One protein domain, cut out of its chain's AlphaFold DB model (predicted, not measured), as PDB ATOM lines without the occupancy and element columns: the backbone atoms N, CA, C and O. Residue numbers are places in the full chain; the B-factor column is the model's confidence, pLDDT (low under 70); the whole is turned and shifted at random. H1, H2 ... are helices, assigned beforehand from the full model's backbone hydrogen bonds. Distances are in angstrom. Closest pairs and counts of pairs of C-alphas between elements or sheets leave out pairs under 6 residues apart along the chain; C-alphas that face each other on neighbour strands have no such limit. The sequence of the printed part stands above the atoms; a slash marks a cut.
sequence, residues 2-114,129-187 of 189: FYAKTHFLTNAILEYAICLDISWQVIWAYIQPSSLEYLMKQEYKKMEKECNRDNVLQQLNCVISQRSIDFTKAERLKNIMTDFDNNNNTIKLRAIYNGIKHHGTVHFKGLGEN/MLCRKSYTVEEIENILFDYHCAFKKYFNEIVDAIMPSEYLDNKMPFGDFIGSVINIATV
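This is residues 2 to 114 and 129 to 187 of the 189 residues of an uncharacterized protein of Enterocloster clostridioformis (UniProt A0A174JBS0). Two long helices, H1 and H7, run side by side the same way, and the hairpin of H4 and H5 packs along one half of them, making a loose four-helix bundle drawn out into a rod. H6 crosses both long helices beyond the hairpin, short H2 and H3 lie along the link from H1 to H4, and residues 164 to 179, with the first part of H8, stick out past the end of H7. The printed part has 172 residues with eight named helices, H1 to H8 in chain order, and no named strand: the class is all helix. The whole is loose, with a radius of gyration of the C-alphas of 20.6 A and spans of 66 by 32 by 30 A.

H1, residues 2 to 31, is the longest helix, 44.5 A from C-alpha 2 at (61.374, -121.496, -8.871) to C-alpha 31. H7, residues 137 to 162, measures 36.8 A and ends with C-alpha 162 at (42.012, -108.581, -43.451). H4 is residues 53 to 66, 20.3 A; H5 is 71 to 85, 20.8 A; H6 is 88 to 103, 22.5 A. H2 is residues 36 to 40 and H3 residues 44 to 50. H8, residues 174 to 185, measures 16.6 A and ends with C-alpha 185 at (55.407, -96.549, -64.240).

H1 and H7 are the hubs, touching three helices each. They touch each other at a shallow tilt of 19 degrees, the same way, with C-alphas 6 and 137 closest at 6.7 A. With residues 21 to 31 alone H1 touches H4, closest at Trp 28 and Val 56, C-alphas 5.9 A apart. H4 and H5 form a hairpin, opposite ways at a shallow tilt of 26 degrees, with C-alphas 64 and 71 closest at 4.8 A. H5 touches H7, closest at C-alphas 77 and 158, 6.5 A, opposite ways at 2 degrees, a shallow tilt. H6 touches H1 about perpendicular, only just, at 71 degrees, with C-alphas 13 and 97 closest at 6.3 A. H3 is close to H1 but not clearly touching, with C-alphas 25 and 48 closest at 7.0 A. H2 and H8 are close but not clearly touching, with C-alphas 36 and 184 closest at 6.5 A. Every O i to N i+4 pair is within hydrogen-bond range in H1, H2, H4, H5, H6, H7 and H8; in H3 it is 2 of 3.

The C-alphas farthest apart, of Met 129 and Gly 175, are 68.3 A apart. Residues 115 to 128 are not printed, and C-alphas 114 and 129 are 9.5 A apart across this cut, in the link from H6 to H7. The link from H7 to H8 is long. Mean pLDDT of the printed part is 86.6; 20 residues are under 70, among them 33 to 36 and 179 to 187.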
ATOM      1  N   PHE A   2      62.276-122.651  -9.055       90.19
ATOM      2  CA  PHE A   2      61.374-121.496  -8.871       90.19
ATOM      3  C   PHE A   2      61.794-120.237  -9.655       90.19
ATOM      4  O   PHE A   2      60.999-119.711 -10.421       90.19
ATOM      5  N   TYR A   3      63.071-119.836  -9.569       91.12
ATOM      6  CA  TYR A   3      63.607-118.694 -10.327       91.12
ATOM      7  C   TYR A   3      63.412-118.821 -11.849       91.12
ATOM      8  O   TYR A   3      62.996-117.873 -12.509       91.12
ATOM      9  N   ALA A   4      63.683-120.002 -12.415       93.81
ATOM     10  CA  ALA A   4      63.517-120.236 -13.849       93.81
ATOM     11  C   ALA A   4      62.049-120.069 -14.274       93.81
ATOM     12  O   ALA A   4      61.774-119.451 -15.298       93.81
ATOM     13  N   LYS A   5      61.110-120.549 -13.446       95.25
ATOM     14  CA  LYS A   5      59.668-120.397 -13.667       95.25
ATOM     15  C   LYS A   5      59.247-118.926 -13.640       95.25
ATOM     16  O   LYS A   5      58.627-118.450 -14.581       95.25
ATOM     17  N   THR A   6      59.636-118.175 -12.613       94.50
ATOM     18  CA  THR A   6      59.308-116.742 -12.504       94.50
ATOM     19  C   THR A   6      59.934-115.910 -13.625       94.50
ATOM     20  O   THR A   6      59.313-114.975 -14.130       94.50
ATOM     21  N   HIS A   7      61.150-116.264 -14.052       94.00
ATOM     22  CA  HIS A   7      61.821-115.616 -15.176       94.00
ATOM     23  C   HIS A   7      61.088-115.887 -16.496       94.00
ATOM     24  O   HIS A   7      60.788-114.947 -17.228       94.00
ATOM     25  N   PHE A   8      60.712-117.144 -16.753       95.94
ATOM     26  CA  PHE A   8      59.888-117.513 -17.903       95.94
ATOM     27  C   PHE A   8      58.571-116.726 -17.940       95.94
ATOM     28  O   PHE A   8      58.240-116.145 -18.968       95.94
ATOM     29  N   LEU A   9      57.856-116.645 -16.815       96.25
ATOM     30  CA  LEU A   9      56.586-115.915 -16.738       96.25
ATOM     31  C   LEU A   9      56.759-114.412 -16.983       96.25
ATOM     32  O   LEU A   9      55.931-113.798 -17.650       96.25
ATOM     33  N   THR A  10      57.850-113.826 -16.488       95.25
ATOM     34  CA  THR A  10      58.181-112.417 -16.751       95.25
ATOM     35  C   THR A  10      58.420-112.185 -18.241       95.25
ATOM     36  O   THR A  10      57.853-111.255 -18.809       95.25
ATOM     37  N   ASN A  11      59.202-113.054 -18.887       95.81
ATOM     38  CA  ASN A  11      59.456-112.963 -20.324       95.81
ATOM     39  C   ASN A  11      58.171-113.170 -21.129       95.81
ATOM     40  O   ASN A  11      57.911-112.401 -22.043       95.81
ATOM     41  N   ALA A  12      57.314-114.119 -20.748       97.00
ATOM     42  CA  ALA A  12      56.027-114.327 -21.409       97.00
ATOM     43  C   ALA A  12      55.138-113.069 -21.368       97.00
ATOM     44  O   ALA A  12      54.511-112.736 -22.369       97.00
ATOM     45  N   ILE A  13      55.114-112.330 -20.250       96.69
ATOM     46  CA  ILE A  13      54.396-111.045 -20.166       96.69
ATOM     47  C   ILE A  13      54.955-110.029 -21.174       96.69
ATOM     48  O   ILE A  13      54.178-109.339 -21.833       96.69
ATOM     49  N   LEU A  14      56.284-109.929 -21.292       95.50
ATOM     50  CA  LEU A  14      56.940-109.019 -22.237       95.50
ATOM     51  C   LEU A  14      56.631-109.401 -23.689       95.50
ATOM     52  O   LEU A  14      56.228-108.543 -24.469       95.50
ATOM     53  N   GLU A  15      56.755-110.683 -24.027       96.25
ATOM     54  CA  GLU A  15      56.464-111.208 -25.364       96.25
ATOM     55  C   GLU A  15      55.003-110.951 -25.757       96.25
ATOM     56  O   GLU A  15      54.735-110.460 -26.849       96.25
ATOM     57  N   TYR A  16      54.039-111.176 -24.858       96.44
ATOM     58  CA  TYR A  16      52.632-110.888 -25.161       96.44
ATOM     59  C   TYR A  16      52.327-109.399 -25.332       96.44
ATOM     60  O   TYR A  16      51.437-109.058 -26.117       96.44
ATOM     61  N   ALA A  17      53.040-108.517 -24.627       92.75
ATOM     62  CA  ALA A  17      52.934-107.082 -24.864       92.75
ATOM     63  C   ALA A  17      53.444-106.723 -26.271       92.75
ATOM     64  O   ALA A  17      52.772-105.988 -26.990       92.75
ATOM     65  N   ILE A  18      54.558-107.324 -26.702       93.00
ATOM     66  CA  ILE A  18      55.089-107.165 -28.064       93.00
ATOM     67  C   ILE A  18      54.103-107.718 -29.104       93.00
ATOM     68  O   ILE A  18      53.824-107.050 -30.097       93.00
ATOM     69  N   CYS A  19      53.521-108.902 -28.884       95.62
ATOM     70  CA  CYS A  19      52.515-109.470 -29.789       95.62
ATOM     71  C   CYS A  19      51.293-108.554 -29.956       95.62
ATOM     72  O   CYS A  19      50.733-108.464 -31.051       95.62
ATOM     73  N   LEU A  20      50.876-107.870 -28.889       94.69
ATOM     74  CA  LEU A  20      49.789-106.898 -28.953       94.69
ATOM     75  C   LEU A  20      50.171-105.681 -29.808       94.69
ATOM     76  O   LEU A  20      49.398-105.314 -30.692       94.69
ATOM     77  N   ASP A  21      51.366-105.121 -29.622       92.25
ATOM     78  CA  ASP A  21      51.868-104.018 -30.454       92.25
ATOM     79  C   ASP A  21      51.968-104.432 -31.936       92.25
ATOM     80  O   ASP A  21      51.543-103.695 -32.826       92.25
ATOM     81  N   ILE A  22      52.443-105.650 -32.218       93.25
ATOM     82  CA  ILE A  22      52.480-106.206 -33.580       93.25
ATOM     83  C   ILE A  22      51.069-106.306 -34.170       93.25
ATOM     84  O   ILE A  22      50.863-105.977 -35.336       93.25
ATOM     85  N   SER A  23      50.070-106.716 -33.382       95.75
ATOM     86  CA  SER A  23      48.688-106.789 -33.874       95.75
ATOM     87  C   SER A  23      48.154-105.428 -34.332       95.75
ATOM     88  O   SER A  23      47.444-105.344 -35.332       95.75
ATOM     89  N   TRP A  24      48.554-104.345 -33.663       94.50
ATOM     90  CA  TRP A  24      48.227-102.982 -34.081       94.50
ATOM     91  C   TRP A  24      48.934-102.580 -35.361       94.50
ATOM     92  O   TRP A  24      48.309-101.958 -36.216       94.50
ATOM     93  N   GLN A  25      50.197-102.972 -35.525       91.69
ATOM     94  CA  GLN A  25      50.932-102.741 -36.769       91.69
ATOM     95  C   GLN A  25      50.268-103.455 -37.950       91.69
ATOM     96  O   GLN A  25      50.167-102.866 -39.022       91.69
ATOM     97  N   VAL A  26      49.744-104.670 -37.753       92.12
ATOM     98  CA  VAL A  26      48.982-105.402 -38.781       92.12
ATOM     99  C   VAL A  26      47.717-104.639 -39.183       92.12
ATOM    100  O   VAL A  26      47.492-104.412 -40.372       92.12
ATOM    101  N   ILE A  27      46.914-104.195 -38.207       93.06
ATOM    102  CA  ILE A  27      45.704-103.400 -38.475       93.06
ATOM    103  C   ILE A  27      46.069-102.100 -39.196       93.06
ATOM    104  O   ILE A  27      45.430-101.742 -40.184       93.06
ATOM    105  N   TRP A  28      47.097-101.398 -38.715       89.62
ATOM    106  CA  TRP A  28      47.536-100.138 -39.297       89.62
ATOM    107  C   TRP A  28      47.990-100.329 -40.742       89.62
ATOM    108  O   TRP A  28      47.538 -99.608 -41.625       89.62
ATOM    109  N   ALA A  29      48.859-101.304 -41.003       86.19
ATOM    110  CA  ALA A  29      49.368-101.581 -42.341       86.19
ATOM    111  C   ALA A  29      48.237-101.872 -43.335       86.19
ATOM    112  O   ALA A  29      48.312-101.436 -44.479       86.19
ATOM    113  N   TYR A  30      47.173-102.547 -42.890       86.62
ATOM    114  CA  TYR A  30      46.012-102.832 -43.727       86.62
ATOM    115  C   TYR A  30      45.220-101.583 -44.133       86.62
ATOM    116  O   TYR A  30      44.762-101.491 -45.267       86.62
ATOM    117  N   ILE A  31      45.047-100.622 -43.223       83.25
ATOM    118  CA  ILE A  31      44.249 -99.412 -43.489       83.25
ATOM    119  C   ILE A  31      45.039 -98.297 -44.181       83.25
ATOM    120  O   ILE A  31      44.450 -97.292 -44.581       83.25
ATOM    121  N   GLN A  32      46.364 -98.425 -44.280       76.38
ATOM    122  CA  GLN A  32      47.173 -97.449 -45.000       76.38
ATOM    123  C   GLN A  32      46.903 -97.514 -46.503       76.38
ATOM    124  O   GLN A  32      46.581 -98.579 -47.032       76.38
ATOM    125  N   PRO A  33      47.073 -96.389 -47.220       66.50
ATOM    126  CA  PRO A  33      47.010 -96.397 -48.669       66.50
ATOM    127  C   PRO A  33      48.038 -97.392 -49.214       66.50
ATOM    128  O   PRO A  33      49.239 -97.240 -48.994       66.50
ATOM    129  N   SER A  34      47.581 -98.394 -49.959       62.78
ATOM    130  CA  SER A  34      48.436 -99.378 -50.624       62.78
ATOM    131  C   SER A  34      49.079 -98.797 -51.891       62.78
ATOM    132  O   SER A  34      49.033 -99.414 -52.957       62.78
ATOM    133  N   SER A  35      49.617 -97.574 -51.826       67.19
ATOM    134  CA  SER A  35      50.314 -96.988 -52.970       67.19
ATOM    135  C   SER A  35      51.729 -97.558 -53.055       67.19
ATOM    136  O   SER A  35      52.421 -97.723 -52.048       67.19
ATOM    137  N   LEU A  36      52.195 -97.858 -54.271       62.84
ATOM    138  CA  LEU A  36      53.586 -98.273 -54.462       62.84
ATOM    139  C   LEU A  36      54.550 -97.184 -53.962       62.84
ATOM    140  O   LEU A  36      55.584 -97.489 -53.371       62.84
ATOM    141  N   GLU A  37      54.182 -95.918 -54.147       71.06
ATOM    142  CA  GLU A  37      54.942 -94.765 -53.670       71.06
ATOM    143  C   GLU A  37      55.248 -94.850 -52.167       71.06
ATOM    144  O   GLU A  37      56.394 -94.651 -51.757       71.06
ATOM    145  N   TYR A  38      54.250 -95.226 -51.361       73.38
ATOM    146  CA  TYR A  38      54.380 -95.417 -49.917       73.38
ATOM    147  C   TYR A  38      55.429 -96.488 -49.573       73.38
ATOM    148  O   TYR A  38      56.271 -96.297 -48.686       73.38
ATOM    149  N   LEU A  39      55.428 -97.601 -50.316       73.69
ATOM    150  CA  LEU A  39      56.396 -98.689 -50.153       73.69
ATOM    151  C   LEU A  39      57.805 -98.269 -50.593       73.69
ATOM    152  O   LEU A  39      58.767 -98.483 -49.852       73.69
ATOM    153  N   MET A  40      57.941 -97.624 -51.757       74.50
ATOM    154  CA  MET A  40      59.229 -97.170 -52.301       74.50
ATOM    155  C   MET A  40      59.912 -96.141 -51.399       74.50
ATOM    156  O   MET A  40      61.124 -96.206 -51.185       74.50
ATOM    157  N   LYS A  41      59.137 -95.212 -50.830       80.62
ATOM    158  CA  LYS A  41      59.631 -94.186 -49.901       80.62
ATOM    159  C   LYS A  41      59.872 -94.711 -48.481       80.62
ATOM    160  O   LYS A  41      60.320 -93.954 -47.621       80.62
ATOM    161  N   GLN A  42      59.616 -95.998 -48.237       80.25
ATOM    162  CA  GLN A  42      59.718 -96.644 -46.928       80.25
ATOM    163  C   GLN A  42      58.920 -95.915 -45.838       80.25
ATOM    164  O   GLN A  42      59.345 -95.838 -44.681       80.25
ATOM    165  N   GLU A  43      57.754 -95.368 -46.191       78.88
ATOM    166  CA  GLU A  43      56.925 -94.618 -45.242       78.88
ATOM    167  C   GLU A  43      56.400 -95.506 -44.106       78.88
ATOM    168  O   GLU A  43      56.194 -95.023 -42.990       78.88
ATOM    169  N   TYR A  44      56.352 -96.825 -44.324       77.19
ATOM    170  CA  TYR A  44      56.079 -97.824 -43.290       77.19
ATOM    171  C   TYR A  44      57.030 -97.729 -42.079       77.19
ATOM    172  O   TYR A  44      56.606 -97.962 -40.953       77.19
ATOM    173  N   LYS A  45      58.291 -97.297 -42.253       81.44
ATOM    174  CA  LYS A  45      59.233 -97.104 -41.129       81.44
ATOM    175  C   LYS A  45      58.884 -95.908 -40.248       81.44
ATOM    176  O   LYS A  45      59.270 -95.863 -39.080       81.44
ATOM    177  N   LYS A  46      58.224 -94.894 -40.812       80.94
ATOM    178  CA  LYS A  46      57.691 -93.771 -40.028       80.94
ATOM    179  C   LYS A  46      56.461 -94.242 -39.256       80.94
ATOM    180  O   LYS A  46      56.379 -93.994 -38.058       80.94
ATOM    181  N   MET A  47      55.599 -95.018 -39.917       80.25
ATOM    182  CA  MET A  47      54.437 -95.658 -39.297       80.25
ATOM    183  C   MET A  47      54.825 -96.530 -38.100       80.25
ATOM    184  O   MET A  47      54.248 -96.348 -37.037       80.25
ATOM    185  N   GLU A  48      55.841 -97.392 -38.208       79.44
ATOM    186  CA  GLU A  48      56.294 -98.244 -37.093       79.44
ATOM    187  C   GLU A  48      56.610 -97.448 -35.815       79.44
ATOM    188  O   GLU A  48      56.341 -97.915 -34.711       79.44
ATOM    189  N   LYS A  49      57.149 -96.228 -35.949       84.25
ATOM    190  CA  LYS A  49      57.480 -95.359 -34.807       84.25
ATOM    191  C   LYS A  49      56.261 -94.684 -34.188       84.25
ATOM    192  O   LYS A  49      56.282 -94.344 -33.009       84.25
ATOM    193  N   GLU A  50      55.232 -94.448 -34.990       86.00
ATOM    194  CA  GLU A  50      53.998 -93.774 -34.582       86.00
ATOM    195  C   GLU A  50      52.889 -94.768 -34.219       86.00
ATOM    196  O   GLU A  50      51.863 -94.374 -33.659       86.00
ATOM    197  N   CYS A  51      53.094 -96.055 -34.509       88.62
ATOM    198  CA  CYS A  51      52.120 -97.103 -34.286       88.62
ATOM    199  C   CYS A  51      51.938 -97.351 -32.788       88.62
ATOM    200  O   CYS A  51      52.753 -97.977 -32.113       88.62
ATOM    201  N   ASN A  52      50.829 -96.842 -32.270       92.06
ATOM    202  CA  ASN A  52      50.307 -97.167 -30.958       92.06
ATOM    203  C   ASN A  52      48.787 -97.297 -31.054       92.06
ATOM    204  O   ASN A  52      48.165 -96.848 -32.020       92.06
ATOM    205  N   ARG A  53      48.198 -97.887 -30.018       92.62
ATOM    206  CA  ARG A  53      46.762 -98.124 -29.899       92.62
ATOM    207  C   ARG A  53      45.895 -96.919 -30.292       92.62
ATOM    208  O   ARG A  53      44.972 -97.062 -31.091       92.62
ATOM    209  N   ASP A  54      46.151 -95.749 -29.717       94.00
ATOM    210  CA  ASP A  54      45.264 -94.592 -29.884       94.00
ATOM    211  C   ASP A  54      45.360 -94.025 -31.297       94.00
ATOM    212  O   ASP A  54      44.345 -93.694 -31.914       94.00
ATOM    213  N   ASN A  55      46.569 -94.019 -31.850       93.06
ATOM    214  CA  ASN A  55      46.789 -93.631 -33.225       93.06
ATOM    215  C   ASN A  55      46.121 -94.616 -34.216       93.06
ATOM    216  O   ASN A  55      45.493 -94.159 -35.170       93.06
ATOM    217  N   VAL A  56      46.145 -95.939 -33.975       93.75
ATOM    218  CA  VAL A  56      45.385 -96.917 -34.795       93.75
ATOM    219  C   VAL A  56      43.892 -96.602 -34.772       93.75
ATOM    220  O   VAL A  56      43.252 -96.544 -35.822       93.75
ATOM    221  N   LEU A  57      43.323 -96.368 -33.585       94.94
ATOM    222  CA  LEU A  57      41.904 -96.035 -33.451       94.94
ATOM    223  C   LEU A  57      41.554 -94.740 -34.181       94.94
ATOM    224  O   LEU A  57      40.495 -94.660 -34.803       94.94
ATOM    225  N   GLN A  58      42.429 -93.736 -34.125       93.00
ATOM    226  CA  GLN A  58      42.246 -92.495 -34.865       93.00
ATOM    227  C   GLN A  58      42.204 -92.753 -36.374       93.00
ATOM    228  O   GLN A  58      41.285 -92.273 -37.036       93.00
ATOM    229  N   GLN A  59      43.132 -93.549 -36.909       90.19
ATOM    230  CA  GLN A  59      43.145 -93.896 -38.332       90.19
ATOM    231  C   GLN A  59      41.891 -94.682 -38.741       90.19
ATOM    232  O   GLN A  59      41.246 -94.331 -39.729       90.19
ATOM    233  N   LEU A  60      41.467 -95.669 -37.946       93.00
ATOM    234  CA  LEU A  60      40.214 -96.399 -38.180       93.00
ATOM    235  C   LEU A  60      39.003 -95.456 -38.191       93.00
ATOM    236  O   LEU A  60      38.163 -95.537 -39.084       93.00
ATOM    237  N   ASN A  61      38.923 -94.516 -37.246       93.12
ATOM    238  CA  ASN A  61      37.854 -93.515 -37.210       93.12
ATOM    239  C   ASN A  61      37.877 -92.593 -38.440       93.12
ATOM    240  O   ASN A  61      36.811 -92.255 -38.960       93.12
ATOM    241  N   CYS A  62      39.058 -92.213 -38.938       89.94
ATOM    242  CA  CYS A  62      39.188 -91.448 -40.178       89.94
ATOM    243  C   CYS A  62      38.608 -92.226 -41.366       89.94
ATOM    244  O   CYS A  62      37.733 -91.705 -42.055       89.94
ATOM    245  N   VAL A  63      39.002 -93.490 -41.547       88.44
ATOM    246  CA  VAL A  63      38.487 -94.363 -42.618       88.44
ATOM    247  C   VAL A  63      36.962 -94.515 -42.534       88.44
ATOM    248  O   VAL A  63      36.260 -94.344 -43.531       88.44
ATOM    249  N   ILE A  64      36.434 -94.758 -41.329       90.69
ATOM    250  CA  ILE A  64      34.988 -94.894 -41.086       90.69
ATOM    251  C   ILE A  64      34.242 -93.596 -41.432       90.69
ATOM    252  O   ILE A  64      33.214 -93.631 -42.110       90.69
ATOM    253  N   SER A  65      34.751 -92.439 -40.998       89.19
ATOM    254  CA  SER A  65      34.095 -91.142 -41.230       89.19
ATOM    255  C   SER A  65      34.109 -90.709 -42.698       89.19
ATOM    256  O   SER A  65      33.153 -90.088 -43.159       89.19
ATOM    257  N   GLN A  66      35.147 -91.087 -43.449       86.56
ATOM    258  CA  GLN A  66      35.257 -90.826 -44.884       86.56
ATOM    259  C   GLN A  66      34.362 -91.738 -45.738       86.56
ATOM    260  O   GLN A  66      34.202 -91.470 -46.926       86.56
ATOM    261  N   ARG A  67      33.770 -92.796 -45.153       81.94
ATOM    262  CA  ARG A  67      32.970 -93.817 -45.859       81.94
ATOM    263  C   ARG A  67      33.666 -94.352 -47.120       81.94
ATOM    264  O   ARG A  67      33.039 -94.509 -48.166       81.94
ATOM    265  N   SER A  68      34.969 -94.607 -47.021       72.06
ATOM    266  CA  SER A  68      35.745 -95.214 -48.105       72.06
ATOM    267  C   SER A  68      35.292 -96.657 -48.380       72.06
ATOM    268  O   SER A  68      34.523 -97.232 -47.613       72.06
ATOM    269  N   ILE A  69      35.767 -97.258 -49.475       67.81
ATOM    270  CA  ILE A  69      35.351 -98.593 -49.956       67.81
ATOM    271  C   ILE A  69      35.456 -99.686 -48.869       67.81
ATOM    272  O   ILE A  69      34.631-100.595 -48.839       67.81
ATOM    273  N   ASP A  70      36.389 -99.555 -47.920       74.81
ATOM    274  CA  ASP A  70      36.629-100.529 -46.847       74.81
ATOM    275  C   ASP A  70      36.060-100.122 -45.470       74.81
ATOM    276  O   ASP A  70      36.421-100.716 -44.448       74.81
ATOM    277  N   PHE A  71      35.147 -99.140 -45.392       83.44
ATOM    278  CA  PHE A  71      34.661 -98.621 -44.100       83.44
ATOM    279  C   PHE A  71      34.035 -99.702 -43.197       83.44
ATOM    280  O   PHE A  71      34.225 -99.671 -41.983       83.44
ATOM    281  N   THR A  72      33.339-100.693 -43.769       87.75
ATOM    282  CA  THR A  72      32.731-101.799 -43.005       87.75
ATOM    283  C   THR A  72      33.787-102.715 -42.383       87.75
ATOM    284  O   THR A  72      33.617-103.196 -41.262       87.75
ATOM    285  N   LYS A  73      34.912-102.937 -43.074       89.75
ATOM    286  CA  LYS A  73      36.039-103.699 -42.519       89.75
ATOM    287  C   LYS A  73      36.758-102.902 -41.438       89.75
ATOM    288  O   LYS A  73      37.086-103.469 -40.402       89.75
ATOM    289  N   ALA A  74      36.941-101.597 -41.636       92.25
ATOM    290  CA  ALA A  74      37.505-100.717 -40.614       92.25
ATOM    291  C   ALA A  74      36.645-100.694 -39.337       92.25
ATOM    292  O   ALA A  74      37.180-100.769 -38.232       92.25
ATOM    293  N   GLU A  75      35.316-100.668 -39.467       94.44
ATOM    294  CA  GLU A  75      34.399-100.772 -38.327       94.44
ATOM    295  C   GLU A  75      34.513-102.130 -37.619       94.44
ATOM    296  O   GLU A  75      34.640-102.180 -36.394       94.44
ATOM    297  N   ARG A  76      34.572-103.230 -38.382       95.38
ATOM    298  CA  ARG A  76      34.802-104.573 -37.828       95.38
ATOM    299  C   ARG A  76      36.127-104.655 -37.061       95.38
ATOM    300  O   ARG A  76      36.135-105.135 -35.933       95.38
ATOM    301  N   LEU A  77      37.225-104.164 -37.640       96.19
ATOM    302  CA  LEU A  77      38.550-104.151 -37.009       96.19
ATOM    303  C   LEU A  77      38.572-103.305 -35.736       96.19
ATOM    304  O   LEU A  77      39.131-103.729 -34.725       96.19
ATOM    305  N   LYS A  78      37.920-102.137 -35.761       96.50
ATOM    306  CA  LYS A  78      37.765-101.290 -34.578       96.50
ATOM    307  C   LYS A  78      37.060-102.042 -33.453       96.50
ATOM    308  O   LYS A  78      37.564-102.018 -32.336       96.50
ATOM    309  N   ASN A  79      35.953-102.725 -33.748       97.25
ATOM    310  CA  ASN A  79      35.197-103.475 -32.745       97.25
ATOM    311  C   ASN A  79      36.025-104.623 -32.151       97.25
ATOM    312  O   ASN A  79      36.152-104.697 -30.931       97.25
ATOM    313  N   ILE A  80      36.676-105.439 -32.994       97.31
ATOM    314  CA  ILE A  80      37.575-106.527 -32.559       97.31
ATOM    315  C   ILE A  80      38.643-105.993 -31.591       97.31
ATOM    316  O   ILE A  80      38.875-106.555 -30.518       97.31
ATOM    317  N   MET A  81      39.274-104.871 -31.951       96.12
ATOM    318  CA  MET A  81      40.310-104.232 -31.145       96.12
ATOM    319  C   MET A  81      39.773-103.692 -29.817       96.12
ATOM    320  O   MET A  81      40.360-103.956 -28.766       96.12
ATOM    321  N   THR A  82      38.658-102.958 -29.830       96.38
ATOM    322  CA  THR A  82      38.089-102.386 -28.602       96.38
ATOM    323  C   THR A  82      37.546-103.450 -27.659       96.38
ATOM    324  O   THR A  82      37.701-103.314 -26.446       96.38
ATOM    325  N   ASP A  83      36.958-104.522 -28.185       96.19
ATOM    326  CA  ASP A  83      36.446-105.629 -27.376       96.19
ATOM    327  C   ASP A  83      37.591-106.369 -26.676       96.19
ATOM    328  O   ASP A  83      37.502-106.680 -25.484       96.19
ATOM    329  N   PHE A  84      38.706-106.587 -27.382       96.19
ATOM    330  CA  PHE A  84      39.896-107.192 -26.794       96.19
ATOM    331  C   PHE A  84      40.574-106.287 -25.757       96.19
ATOM    332  O   PHE A  84      40.951-106.766 -24.685       96.19
ATOM    333  N   ASP A  85      40.693-104.983 -26.030       92.50
ATOM    334  CA  ASP A  85      41.255-104.003 -25.088       92.50
ATOM    335  C   ASP A  85      40.455-103.927 -23.776       92.50
ATOM    336  O   ASP A  85      41.039-103.757 -22.704       92.50
ATOM    337  N   ASN A  86      39.128-104.056 -23.861       93.50
ATOM    338  CA  ASN A  86      38.219-103.990 -22.716       93.50
ATOM    339  C   ASN A  86      38.107-105.319 -21.952       93.50
ATOM    340  O   ASN A  86      37.429-105.390 -20.924       93.50
ATOM    341  N   ASN A  87      38.772-106.380 -22.414       93.31
ATOM    342  CA  ASN A  87      38.811-107.642 -21.692       93.31
ATOM    343  C   ASN A  87      39.572-107.485 -20.361       93.31
ATOM    344  O   ASN A  87      40.707-107.008 -20.316       93.31
ATOM    345  N   ASN A  88      38.972-107.959 -19.265       92.44
ATOM    346  CA  ASN A  88      39.550-107.851 -17.921       92.44
ATOM    347  C   ASN A  88      40.977-108.413 -17.812       92.44
ATOM    348  O   ASN A  88      41.808-107.841 -17.106       92.44
ATOM    349  N   ASN A  89      41.277-109.523 -18.487       89.88
ATOM    350  CA  ASN A  89      42.601-110.138 -18.438       89.88
ATOM    351  C   ASN A  89      43.615-109.372 -19.299       89.88
ATOM    352  O   ASN A  89      44.766-109.238 -18.884       89.88
ATOM    353  N   THR A  90      43.185-108.764 -20.409       91.44
ATOM    354  CA  THR A  90      44.004-107.819 -21.190       91.44
ATOM    355  C   THR A  90      44.394-106.603 -20.354       91.44
ATOM    356  O   THR A  90      45.572-106.245 -20.284       91.44
ATOM    357  N   ILE A  91      43.431-106.008 -19.643       93.25
ATOM    358  CA  ILE A  91      43.671-104.867 -18.747       93.25
ATOM    359  C   ILE A  91      44.671-105.244 -17.644       93.25
ATOM    360  O   ILE A  91      45.621-104.500 -17.382       93.25
ATOM    361  N   LYS A  92      44.499-106.415 -17.018       93.12
ATOM    362  CA  LYS A  92      45.408-106.913 -15.974       93.12
ATOM    363  C   LYS A  92      46.821-107.148 -16.504       93.12
ATOM    364  O   LYS A  92      47.770-106.663 -15.890       93.12
ATOM    365  N   LEU A  93      46.974-107.844 -17.632       94.19
ATOM    366  CA  LEU A  93      48.290-108.128 -18.209       94.19
ATOM    367  C   LEU A  93      49.013-106.834 -18.602       94.19
ATOM    368  O   LEU A  93      50.183-106.669 -18.258       94.19
ATOM    369  N   ARG A  94      48.304-105.860 -19.191       92.00
ATOM    370  CA  ARG A  94      48.856-104.517 -19.442       92.00
ATOM    371  C   ARG A  94      49.292-103.808 -18.165       92.00
ATOM    372  O   ARG A  94      50.349-103.186 -18.150       92.00
ATOM    373  N   ALA A  95      48.512-103.887 -17.089       92.62
ATOM    374  CA  ALA A  95      48.883-103.270 -15.819       92.62
ATOM    375  C   ALA A  95      50.155-103.896 -15.214       92.62
ATOM    376  O   ALA A  95      50.964-103.181 -14.616       92.62
ATOM    377  N   ILE A  96      50.347-105.209 -15.385       94.31
ATOM    378  CA  ILE A  96      51.559-105.923 -14.962       94.31
ATOM    379  C   ILE A  96      52.745-105.510 -15.837       94.31
ATOM    380  O   ILE A  96      53.772-105.091 -15.303       94.31
ATOM    381  N   TYR A  97      52.582-105.553 -17.162       94.75
ATOM    382  CA  TYR A  97      53.588-105.110 -18.127       94.75
ATOM    383  C   TYR A  97      54.038-103.667 -17.866       94.75
ATOM    384  O   TYR A  97      55.233-103.411 -17.771       94.75
ATOM    385  N   ASN A  98      53.108-102.731 -17.656       90.94
ATOM    386  CA  ASN A  98      53.437-101.341 -17.326       90.94
ATOM    387  C   ASN A  98      54.231-101.242 -16.017       90.94
ATOM    388  O   ASN A  98      55.164-100.448 -15.916       90.94
ATOM    389  N   GLY A  99      53.907-102.081 -15.028       89.50
ATOM    390  CA  GLY A  99      54.709-102.213 -13.813       89.50
ATOM    391  C   GLY A  99      56.158-102.608 -14.117       89.50
ATOM    392  O   GLY A  99      57.079-101.955 -13.633       89.50
ATOM    393  N   ILE A 100      56.362-103.615 -14.973       91.88
ATOM    394  CA  ILE A 100      57.699-104.039 -15.421       91.88
ATOM    395  C   ILE A 100      58.391-102.913 -16.200       91.88
ATOM    396  O   ILE A 100      59.541-102.600 -15.922       91.88
ATOM    397  N   LYS A 101      57.695-102.254 -17.130       89.50
ATOM    398  CA  LYS A 101      58.232-101.157 -17.946       89.50
ATOM    399  C   LYS A 101      58.740 -99.987 -17.098       89.50
ATOM    400  O   LYS A 101      59.795 -99.438 -17.392       89.50
ATOM    401  N   HIS A 102      57.998 -99.594 -16.062       86.50
ATOM    402  CA  HIS A 102      58.348 -98.440 -15.225       86.50
ATOM    403  C   HIS A 102      59.324 -98.770 -14.091       86.50
ATOM    404  O   HIS A 102      60.091 -97.900 -13.684       86.50
ATOM    405  N   HIS A 103      59.312-100.004 -13.579       84.12
ATOM    406  CA  HIS A 103      60.102-100.399 -12.405       84.12
ATOM    407  C   HIS A 103      61.155-101.481 -12.701       84.12
ATOM    408  O   HIS A 103      61.800-101.989 -11.786       84.12
ATOM    409  N   GLY A 104      61.319-101.865 -13.968       83.88
ATOM    410  CA  GLY A 104      62.247-102.887 -14.458       83.88
ATOM    411  C   GLY A 104      61.826-104.333 -14.172       83.88
ATOM    412  O   GLY A 104      62.287-105.248 -14.847       83.88
ATOM    413  N   THR A 105      60.971-104.575 -13.173       85.12
ATOM    414  CA  THR A 105      60.590-105.929 -12.752       85.12
ATOM    415  C   THR A 105      59.340-105.943 -11.864       85.12
ATOM    416  O   THR A 105      58.892-104.907 -11.367       85.12
ATOM    417  N   VAL A 106      58.798-107.136 -11.632       91.50
ATOM    418  CA  VAL A 106      57.783-107.429 -10.612       91.50
ATOM    419  C   VAL A 106      58.376-108.361  -9.563       91.50
ATOM    420  O   VAL A 106      59.352-109.065  -9.815       91.50
ATOM    421  N   HIS A 107      57.801-108.364  -8.368       93.00
ATOM    422  CA  HIS A 107      58.208-109.301  -7.331       93.00
ATOM    423  C   HIS A 107      57.329-110.554  -7.383       93.00
ATOM    424  O   HIS A 107      56.103-110.461  -7.454       93.00
ATOM    425  N   PHE A 108      57.953-111.729  -7.321       93.81
ATOM    426  CA  PHE A 108      57.243-112.989  -7.129       93.81
ATOM    427  C   PHE A 108      57.314-113.386  -5.660       93.81
ATOM    428  O   PHE A 108      58.404-113.495  -5.100       93.81
ATOM    429  N   LYS A 109      56.157-113.618  -5.032       92.94
ATOM    430  CA  LYS A 109      56.085-114.051  -3.631       92.94
ATOM    431  C   LYS A 109      56.885-115.346  -3.460       92.94
ATOM    432  O   LYS A 109      56.654-116.314  -4.176       92.94
ATOM    433  N   GLY A 110      57.829-115.345  -2.519       88.50
ATOM    434  CA  GLY A 110      58.758-116.458  -2.299       88.50
ATOM    435  C   GLY A 110      60.075-116.364  -3.078       88.50
ATOM    436  O   GLY A 110      60.891-117.278  -2.971       88.50
ATOM    437  N   LEU A 111      60.318-115.285  -3.837       88.94
ATOM    438  CA  LEU A 111      61.587-115.038  -4.525       88.94
ATOM    439  C   LEU A 111      62.217-113.699  -4.118       88.94
ATOM    440  O   LEU A 111      61.960-112.658  -4.723       88.94
ATOM    441  N   GLY A 112      63.138-113.773  -3.157       85.19
ATOM    442  CA  GLY A 112      63.835-112.605  -2.627       85.19
ATOM    443  C   GLY A 112      62.945-111.759  -1.717       85.19
ATOM    444  O   GLY A 112      61.857-112.176  -1.326       85.19
ATOM    445  N   GLU A 113      63.439-110.578  -1.356       85.44
ATOM    446  CA  GLU A 113      62.730-109.663  -0.463       85.44
ATOM    447  C   GLU A 113      62.102-108.485  -1.215       85.44
ATOM    448  O   GLU A 113      62.628-107.979  -2.216       85.44
ATOM    449  N   ASN A 114      60.960-108.029  -0.702       85.81
ATOM    450  CA  ASN A 114      60.240-106.862  -1.193       85.81
ATOM    451  C   ASN A 114      59.580-106.141  -0.016       85.81
ATOM    452  O   ASN A 114      58.468-106.474   0.388       85.81
ATOM    453  N   MET A 129      57.399 -97.585   1.453       82.50
ATOM    454  CA  MET A 129      58.548 -97.649   0.551       82.50
ATOM    455  C   MET A 129      58.096 -97.835  -0.896       82.50
ATOM    456  O   MET A 129      57.076 -98.464  -1.181       82.50
ATOM    457  N   LEU A 130      58.902 -97.319  -1.825       79.31
ATOM    458  CA  LEU A 130      58.826 -97.712  -3.228       79.31
ATOM    459  C   LEU A 130      59.129 -99.211  -3.319       79.31
ATOM    460  O   LEU A 130      60.275 -99.634  -3.184       79.31
ATOM    461  N   CYS A 131      58.083-100.003  -3.522       80.12
ATOM    462  CA  CYS A 131      58.154-101.453  -3.610       80.12
ATOM    463  C   CYS A 131      57.609-101.940  -4.952       80.12
ATOM    464  O   CYS A 131      56.848-101.257  -5.644       80.12
ATOM    465  N   ARG A 132      58.027-103.145  -5.341       85.00
ATOM    466  CA  ARG A 132      57.537-103.792  -6.560       85.00
ATOM    467  C   ARG A 132      56.166-104.390  -6.284       85.00
ATOM    468  O   ARG A 132      55.939-104.958  -5.214       85.00
ATOM    469  N   LYS A 133      55.264-104.334  -7.269       89.69
ATOM    470  CA  LYS A 133      54.016-105.103  -7.190       89.69
ATOM    471  C   LYS A 133      54.350-106.588  -7.070       89.69
ATOM    472  O   LYS A 133      55.205-107.087  -7.804       89.69
ATOM    473  N   SER A 134      53.686-107.249  -6.128       92.12
ATOM    474  CA  SER A 134      53.946-108.643  -5.779       92.12
ATOM    475  C   SER A 134      52.849-109.559  -6.292       92.12
ATOM    476  O   SER A 134      51.677-109.320  -6.005       92.12
ATOM    477  N   TYR A 135      53.242-110.637  -6.961       94.62
ATOM    478  CA  TYR A 135      52.336-111.655  -7.487       94.62
ATOM    479  C   TYR A 135      52.788-113.051  -7.056       94.62
ATOM    480  O   TYR A 135      53.971-113.303  -6.828       94.62
ATOM    481  N   THR A 136      51.844-113.968  -6.917       95.69
ATOM    482  CA  THR A 136      52.126-115.405  -6.876       95.69
ATOM    483  C   THR A 136      52.417-115.912  -8.285       95.69
ATOM    484  O   THR A 136      52.089-115.273  -9.287       95.69
ATOM    485  N   VAL A 137      53.051-117.076  -8.363       95.75
ATOM    486  CA  VAL A 137      53.296-117.744  -9.639       95.75
ATOM    487  C   VAL A 137      51.970-118.143 -10.288       95.75
ATOM    488  O   VAL A 137      51.770-117.882 -11.470       95.75
ATOM    489  N   GLU A 138      51.050-118.684  -9.495       96.31
ATOM    490  CA  GLU A 138      49.740-119.157  -9.934       96.31
ATOM    491  C   GLU A 138      48.876-118.016 -10.493       96.31
ATOM    492  O   GLU A 138      48.208-118.182 -11.511       96.31
ATOM    493  N   GLU A 139      48.915-116.828  -9.874       95.38
ATOM    494  CA  GLU A 139      48.216-115.640 -10.387       95.38
ATOM    495  C   GLU A 139      48.691-115.273 -11.798       95.38
ATOM    496  O   GLU A 139      47.867-115.039 -12.682       95.38
ATOM    497  N   ILE A 140      50.008-115.237 -12.023       96.06
ATOM    498  CA  ILE A 140      50.568-114.868 -13.328       96.06
ATOM    499  C   ILE A 140      50.320-115.960 -14.371       96.06
ATOM    500  O   ILE A 140      49.983-115.636 -15.508       96.06
ATOM    501  N   GLU A 141      50.440-117.235 -13.998       96.31
ATOM    502  CA  GLU A 141      50.140-118.362 -14.889       96.31
ATOM    503  C   GLU A 141      48.702-118.322 -15.397       96.31
ATOM    504  O   GLU A 141      48.480-118.396 -16.605       96.31
ATOM    505  N   ASN A 142      47.736-118.137 -14.496       96.38
ATOM    506  CA  ASN A 142      46.324-118.078 -14.864       96.38
ATOM    507  C   ASN A 142      46.032-116.880 -15.778       96.38
ATOM    508  O   ASN A 142      45.370-117.032 -16.803       96.38
ATOM    509  N   ILE A 143      46.583-115.699 -15.461       96.19
ATOM    510  CA  ILE A 143      46.419-114.501 -16.303       96.19
ATOM    511  C   ILE A 143      46.998-114.731 -17.701       96.19
ATOM    512  O   ILE A 143      46.351-114.390 -18.688       96.19
ATOM    513  N   LEU A 144      48.203-115.300 -17.800       96.69
ATOM    514  CA  LEU A 144      48.857-115.563 -19.082       96.69
ATOM    515  C   LEU A 144      48.104-116.602 -19.912       96.69
ATOM    516  O   LEU A 144      47.990-116.434 -21.124       96.69
ATOM    517  N   PHE A 145      47.592-117.655 -19.279       96.50
ATOM    518  CA  PHE A 145      46.835-118.692 -19.971       96.50
ATOM    519  C   PHE A 145      45.529-118.140 -20.550       96.50
ATOM    520  O   PHE A 145      45.269-118.284 -21.746       96.50
ATOM    521  N   ASP A 146      44.752-117.422 -19.738       95.75
ATOM    522  CA  ASP A 146      43.513-116.803 -20.202       95.75
ATOM    523  C   ASP A 146      43.780-115.756 -21.290       95.75
ATOM    524  O   ASP A 146      43.060-115.686 -22.291       95.75
ATOM    525  N   TYR A 147      44.832-114.948 -21.110       96.75
ATOM    526  CA  TYR A 147      45.247-113.964 -22.101       96.75
ATOM    527  C   TYR A 147      45.637-114.634 -23.416       96.75
ATOM    528  O   TYR A 147      45.203-114.177 -24.466       96.75
ATOM    529  N   HIS A 148      46.395-115.734 -23.387       97.12
ATOM    530  CA  HIS A 148      46.766-116.483 -24.588       97.12
ATOM    531  C   HIS A 148      45.532-116.940 -25.374       97.12
ATOM    532  O   HIS A 148      45.445-116.720 -26.584       97.12
ATOM    533  N   CYS A 149      44.559-117.546 -24.690       96.00
ATOM    534  CA  CYS A 149      43.320-117.997 -25.315       96.00
ATOM    535  C   CYS A 149      42.545-116.833 -25.947       96.00
ATOM    536  O   CYS A 149      42.089-116.944 -27.089       96.00
ATOM    537  N   ALA A 150      42.431-115.709 -25.235       96.25
ATOM    538  CA  ALA A 150      41.774-114.511 -25.745       96.25
ATOM    539  C   ALA A 150      42.534-113.899 -26.932       96.25
ATOM    540  O   ALA A 150      41.920-113.570 -27.944       96.25
ATOM    541  N   PHE A 151      43.862-113.801 -26.838       97.19
ATOM    542  CA  PHE A 151      44.721-113.226 -27.871       97.19
ATOM    543  C   PHE A 151      44.675-114.048 -29.156       97.19
ATOM    544  O   PHE A 151      44.561-113.482 -30.237       97.19
ATOM    545  N   LYS A 152      44.687-115.384 -29.057       97.38
ATOM    546  CA  LYS A 152      44.534-116.266 -30.220       97.38
ATOM    547  C   LYS A 152      43.225-115.993 -30.960       97.38
ATOM    548  O   LYS A 152      43.224-115.895 -32.182       97.38
ATOM    549  N   LYS A 153      42.115-115.871 -30.224       97.19
ATOM    550  CA  LYS A 153      40.809-115.555 -30.817       97.19
ATOM    551  C   LYS A 153      40.826-114.172 -31.475       97.19
ATOM    552  O   LYS A 153      40.483-114.061 -32.643       97.19
ATOM    553  N   TYR A 154      41.287-113.160 -30.744       97.69
ATOM    554  CA  TYR A 154      41.423-111.782 -31.218       97.69
ATOM    555  C   TYR A 154      42.254-111.678 -32.503       97.69
ATOM    556  O   TYR A 154      41.820-111.075 -33.481       97.69
ATOM    557  N   PHE A 155      43.431-112.302 -32.531       96.88
ATOM    558  CA  PHE A 155      44.318-112.218 -33.684       96.88
ATOM    559  C   PHE A 155      43.756-112.974 -34.892       96.88
ATOM    560  O   PHE A 155      43.840-112.477 -36.011       96.88
ATOM    561  N   ASN A 156      43.115-114.128 -34.681       95.88
ATOM    562  CA  ASN A 156      42.419-114.831 -35.758       95.88
ATOM    563  C   ASN A 156      41.283-113.984 -36.350       95.88
ATOM    564  O   ASN A 156      41.150-113.923 -37.564       95.88
ATOM    565  N   GLU A 157      40.512-113.273 -35.523       96.38
ATOM    566  CA  GLU A 157      39.456-112.378 -36.012       96.38
ATOM    567  C   GLU A 157      40.010-111.210 -36.845       96.38
ATOM    568  O   GLU A 157      39.365-110.800 -37.813       96.38
ATOM    569  N   ILE A 158      41.206-110.700 -36.515       96.19
ATOM    570  CA  ILE A 158      41.925-109.718 -37.347       96.19
ATOM    571  C   ILE A 158      42.304-110.333 -38.694       96.19
ATOM    572  O   ILE A 158      42.023-109.741 -39.736       96.19
ATOM    573  N   VAL A 159      42.927-111.515 -38.679       93.00
ATOM    574  CA  VAL A 159      43.338-112.225 -39.899       93.00
ATOM    575  C   VAL A 159      42.122-112.478 -40.791       93.00
ATOM    576  O   VAL A 159      42.157-112.123 -41.962       93.00
ATOM    577  N   ASP A 160      41.012-112.964 -40.238       91.50
ATOM    578  CA  ASP A 160      39.764-113.217 -40.972       91.50
ATOM    579  C   ASP A 160      39.088-111.939 -41.504       91.50
ATOM    580  O   ASP A 160      38.238-111.997 -42.394       91.50
ATOM    581  N   ALA A 161      39.388-110.774 -40.927       91.38
ATOM    582  CA  ALA A 161      38.873-109.491 -41.401       91.38
ATOM    583  C   ALA A 161      39.723-108.898 -42.537       91.38
ATOM    584  O   ALA A 161      39.181-108.209 -43.405       91.38
ATOM    585  N   ILE A 162      41.032-109.157 -42.521       89.88
ATOM    586  CA  ILE A 162      42.012-108.581 -43.451       89.88
ATOM    587  C   ILE A 162      42.241-109.489 -44.660       89.88
ATOM    588  O   ILE A 162      42.293-109.011 -45.795       89.88
ATOM    589  N   MET A 163      42.387-110.792 -44.426       85.00
ATOM    590  CA  MET A 163      42.790-111.742 -45.452       85.00
ATOM    591  C   MET A 163      41.607-112.086 -46.363       85.00
ATOM    592  O   MET A 163      40.569-112.539 -45.877       85.00
ATOM    593  N   PRO A 164      41.734-111.909 -47.689       78.06
ATOM    594  CA  PRO A 164      40.720-112.384 -48.618       78.06
ATOM    595  C   PRO A 164      40.658-113.916 -48.597       78.06
ATOM    596  O   PRO A 164      41.678-114.589 -48.442       78.06
ATOM    597  N   SER A 165      39.464-114.473 -48.802       73.31
ATOM    598  CA  SER A 165      39.228-115.926 -48.804       73.31
ATOM    599  C   SER A 165      40.064-116.675 -49.846       73.31
ATOM    600  O   SER A 165      40.380-117.844 -49.654       73.31
ATOM    601  N   GLU A 166      40.450-115.988 -50.919       73.12
ATOM    602  CA  GLU A 166      41.245-116.510 -52.035       73.12
ATOM    603  C   GLU A 166      42.752-116.260 -51.856       73.12
ATOM    604  O   GLU A 166      43.529-116.517 -52.762       73.12
ATOM    605  N   TYR A 167      43.218-115.760 -50.704       68.56
ATOM    606  CA  TYR A 167      44.639-115.431 -50.510       68.56
ATOM    607  C   TYR A 167      45.591-116.616 -50.744       68.56
ATOM    608  O   TYR A 167      46.714-116.434 -51.212       68.56
ATOM    609  N   LEU A 168      45.155-117.834 -50.410       73.56
ATOM    610  CA  LEU A 168      45.938-119.052 -50.642       73.56
ATOM    611  C   LEU A 168      45.843-119.552 -52.092       73.56
ATOM    612  O   LEU A 168      46.639-120.401 -52.502       73.56
ATOM    613  N   ASP A 169      44.909-119.015 -52.877       72.94
ATOM    614  CA  ASP A 169      44.819-119.283 -54.301       72.94
ATOM    615  C   ASP A 169      45.852-118.400 -55.009       72.94
ATOM    616  O   ASP A 169      45.659-117.210 -55.223       72.94
ATOM    617  N   ASN A 170      46.998-118.992 -55.362       60.50
ATOM    618  CA  ASN A 170      48.155-118.341 -56.000       60.50
ATOM    619  C   ASN A 170      47.883-117.819 -57.436       60.50
ATOM    620  O   ASN A 170      48.673-118.056 -58.354       60.50
ATOM    621  N   LYS A 171      46.754-117.152 -57.683       63.62
ATOM    622  CA  LYS A 171      46.332-116.650 -58.992       63.62
ATOM    623  C   LYS A 171      45.919-115.188 -58.871       63.62
ATOM    624  O   LYS A 171      44.798-114.883 -58.494       63.62
ATOM    625  N   MET A 172      46.815-114.284 -59.261       63.25
ATOM    626  CA  MET A 172      46.445-112.893 -59.520       63.25
ATOM    627  C   MET A 172      45.921-112.779 -60.962       63.25
ATOM    628  O   MET A 172      46.616-113.221 -61.885       63.25
ATOM    629  N   PRO A 173      44.727-112.209 -61.198       70.81
ATOM    630  CA  PRO A 173      44.256-111.928 -62.546       70.81
ATOM    631  C   PRO A 173      45.236-111.005 -63.282       70.81
ATOM    632  O   PRO A 173      45.686-109.991 -62.750       70.81
ATOM    633  N   PHE A 174      45.553-111.331 -64.536       69.06
ATOM    634  CA  PHE A 174      46.526-110.575 -65.337       69.06
ATOM    635  C   PHE A 174      46.160-109.083 -65.482       69.06
ATOM    636  O   PHE A 174      47.047-108.235 -65.548       69.06
ATOM    637  N   GLY A 175      44.865-108.746 -65.481       70.06
ATOM    638  CA  GLY A 175      44.390-107.358 -65.524       70.06
ATOM    639  C   GLY A 175      44.813-106.534 -64.305       70.06
ATOM    640  O   GLY A 175      45.285-105.410 -64.467       70.06
ATOM    641  N   ASP A 176      44.736-107.117 -63.107       69.50
ATOM    642  CA  ASP A 176      45.122-106.454 -61.854       69.50
ATOM    643  C   ASP A 176      46.641-106.273 -61.766       69.50
ATOM    644  O   ASP A 176      47.131-105.255 -61.272       69.50
ATOM    645  N   PHE A 177      47.399-107.227 -62.316       70.00
ATOM    646  CA  PHE A 177      48.848-107.106 -62.458       70.00
ATOM    647  C   PHE A 177      49.228-105.937 -63.379       70.00
ATOM    648  O   PHE A 177      50.033-105.088 -62.996       70.00
ATOM    649  N   ILE A 178      48.619-105.841 -64.565       71.31
ATOM    650  CA  ILE A 178      48.900-104.756 -65.519       71.31
ATOM    651  C   ILE A 178      48.472-103.394 -64.961       71.31
ATOM    652  O   ILE A 178      49.232-102.433 -65.068       71.31
ATOM    653  N   GLY A 179      47.302-103.306 -64.319       69.25
ATOM    654  CA  GLY A 179      46.843-102.074 -63.672       69.25
ATOM    655  C   GLY A 179      47.793-101.610 -62.567       69.25
ATOM    656  O   GLY A 179      48.098-100.421 -62.467       69.25
ATOM    657  N   SER A 180      48.337-102.558 -61.797       65.31
ATOM    658  CA  SER A 180      49.370-102.272 -60.803       65.31
ATOM    659  C   SER A 180      50.636-101.739 -61.477       65.31
ATOM    660  O   SER A 180      51.070-100.645 -61.151       65.31
ATOM    661  N   VAL A 181      51.187-102.436 -62.476       66.00
ATOM    662  CA  VAL A 181      52.432-102.045 -63.173       66.00
ATOM    663  C   VAL A 181      52.331-100.691 -63.887       66.00
ATOM    664  O   VAL A 181      53.291 -99.923 -63.872       66.00
ATOM    665  N   ILE A 182      51.185-100.359 -64.484       64.88
ATOM    666  CA  ILE A 182      50.992 -99.061 -65.150       64.88
ATOM    667  C   ILE A 182      51.003 -97.916 -64.129       64.88
ATOM    668  O   ILE A 182      51.698 -96.927 -64.348       64.88
ATOM    669  N   ASN A 183      50.320 -98.076 -62.989       58.09
ATOM    670  CA  ASN A 183      50.353 -97.086 -61.907       58.09
ATOM    671  C   ASN A 183      51.765 -96.900 -61.325       58.09
ATOM    672  O   ASN A 183      52.113 -95.807 -60.886       58.09
ATOM    673  N   ILE A 184      52.589 -97.952 -61.339       59.22
ATOM    674  CA  ILE A 184      53.999 -97.894 -60.927       59.22
ATOM    675  C   ILE A 184      54.825 -97.051 -61.905       59.22
ATOM    676  O   ILE A 184      55.615 -96.214 -61.475       59.22
ATOM    677  N   ALA A 185      54.643 -97.254 -63.212       54.59
ATOM    678  CA  ALA A 185      55.407 -96.549 -64.240       54.59
ATOM    679  C   ALA A 185      55.145 -95.033 -64.238       54.59
ATOM    680  O   ALA A 185      56.065 -94.260 -64.466       54.59
ATOM    681  N   THR A 186      53.923 -94.604 -63.916       53.50
ATOM    682  CA  THR A 186      53.531 -93.183 -63.880       53.50
ATOM    683  C   THR A 186      54.012 -92.400 -62.654       53.50
ATOM    684  O   THR A 186      53.909 -91.180 -62.651       53.50
ATOM    685  N   VAL A 187      54.493 -93.071 -61.601       51.62
ATOM    686  CA  VAL A 187      54.980 -92.430 -60.357       51.62
ATOM    687  C   VAL A 187      56.509 -92.247 -60.366       51.62
ATOM    688  O   VAL A 187      57.063 -91.580 -59.495       51.62
TER     689      VAL A 187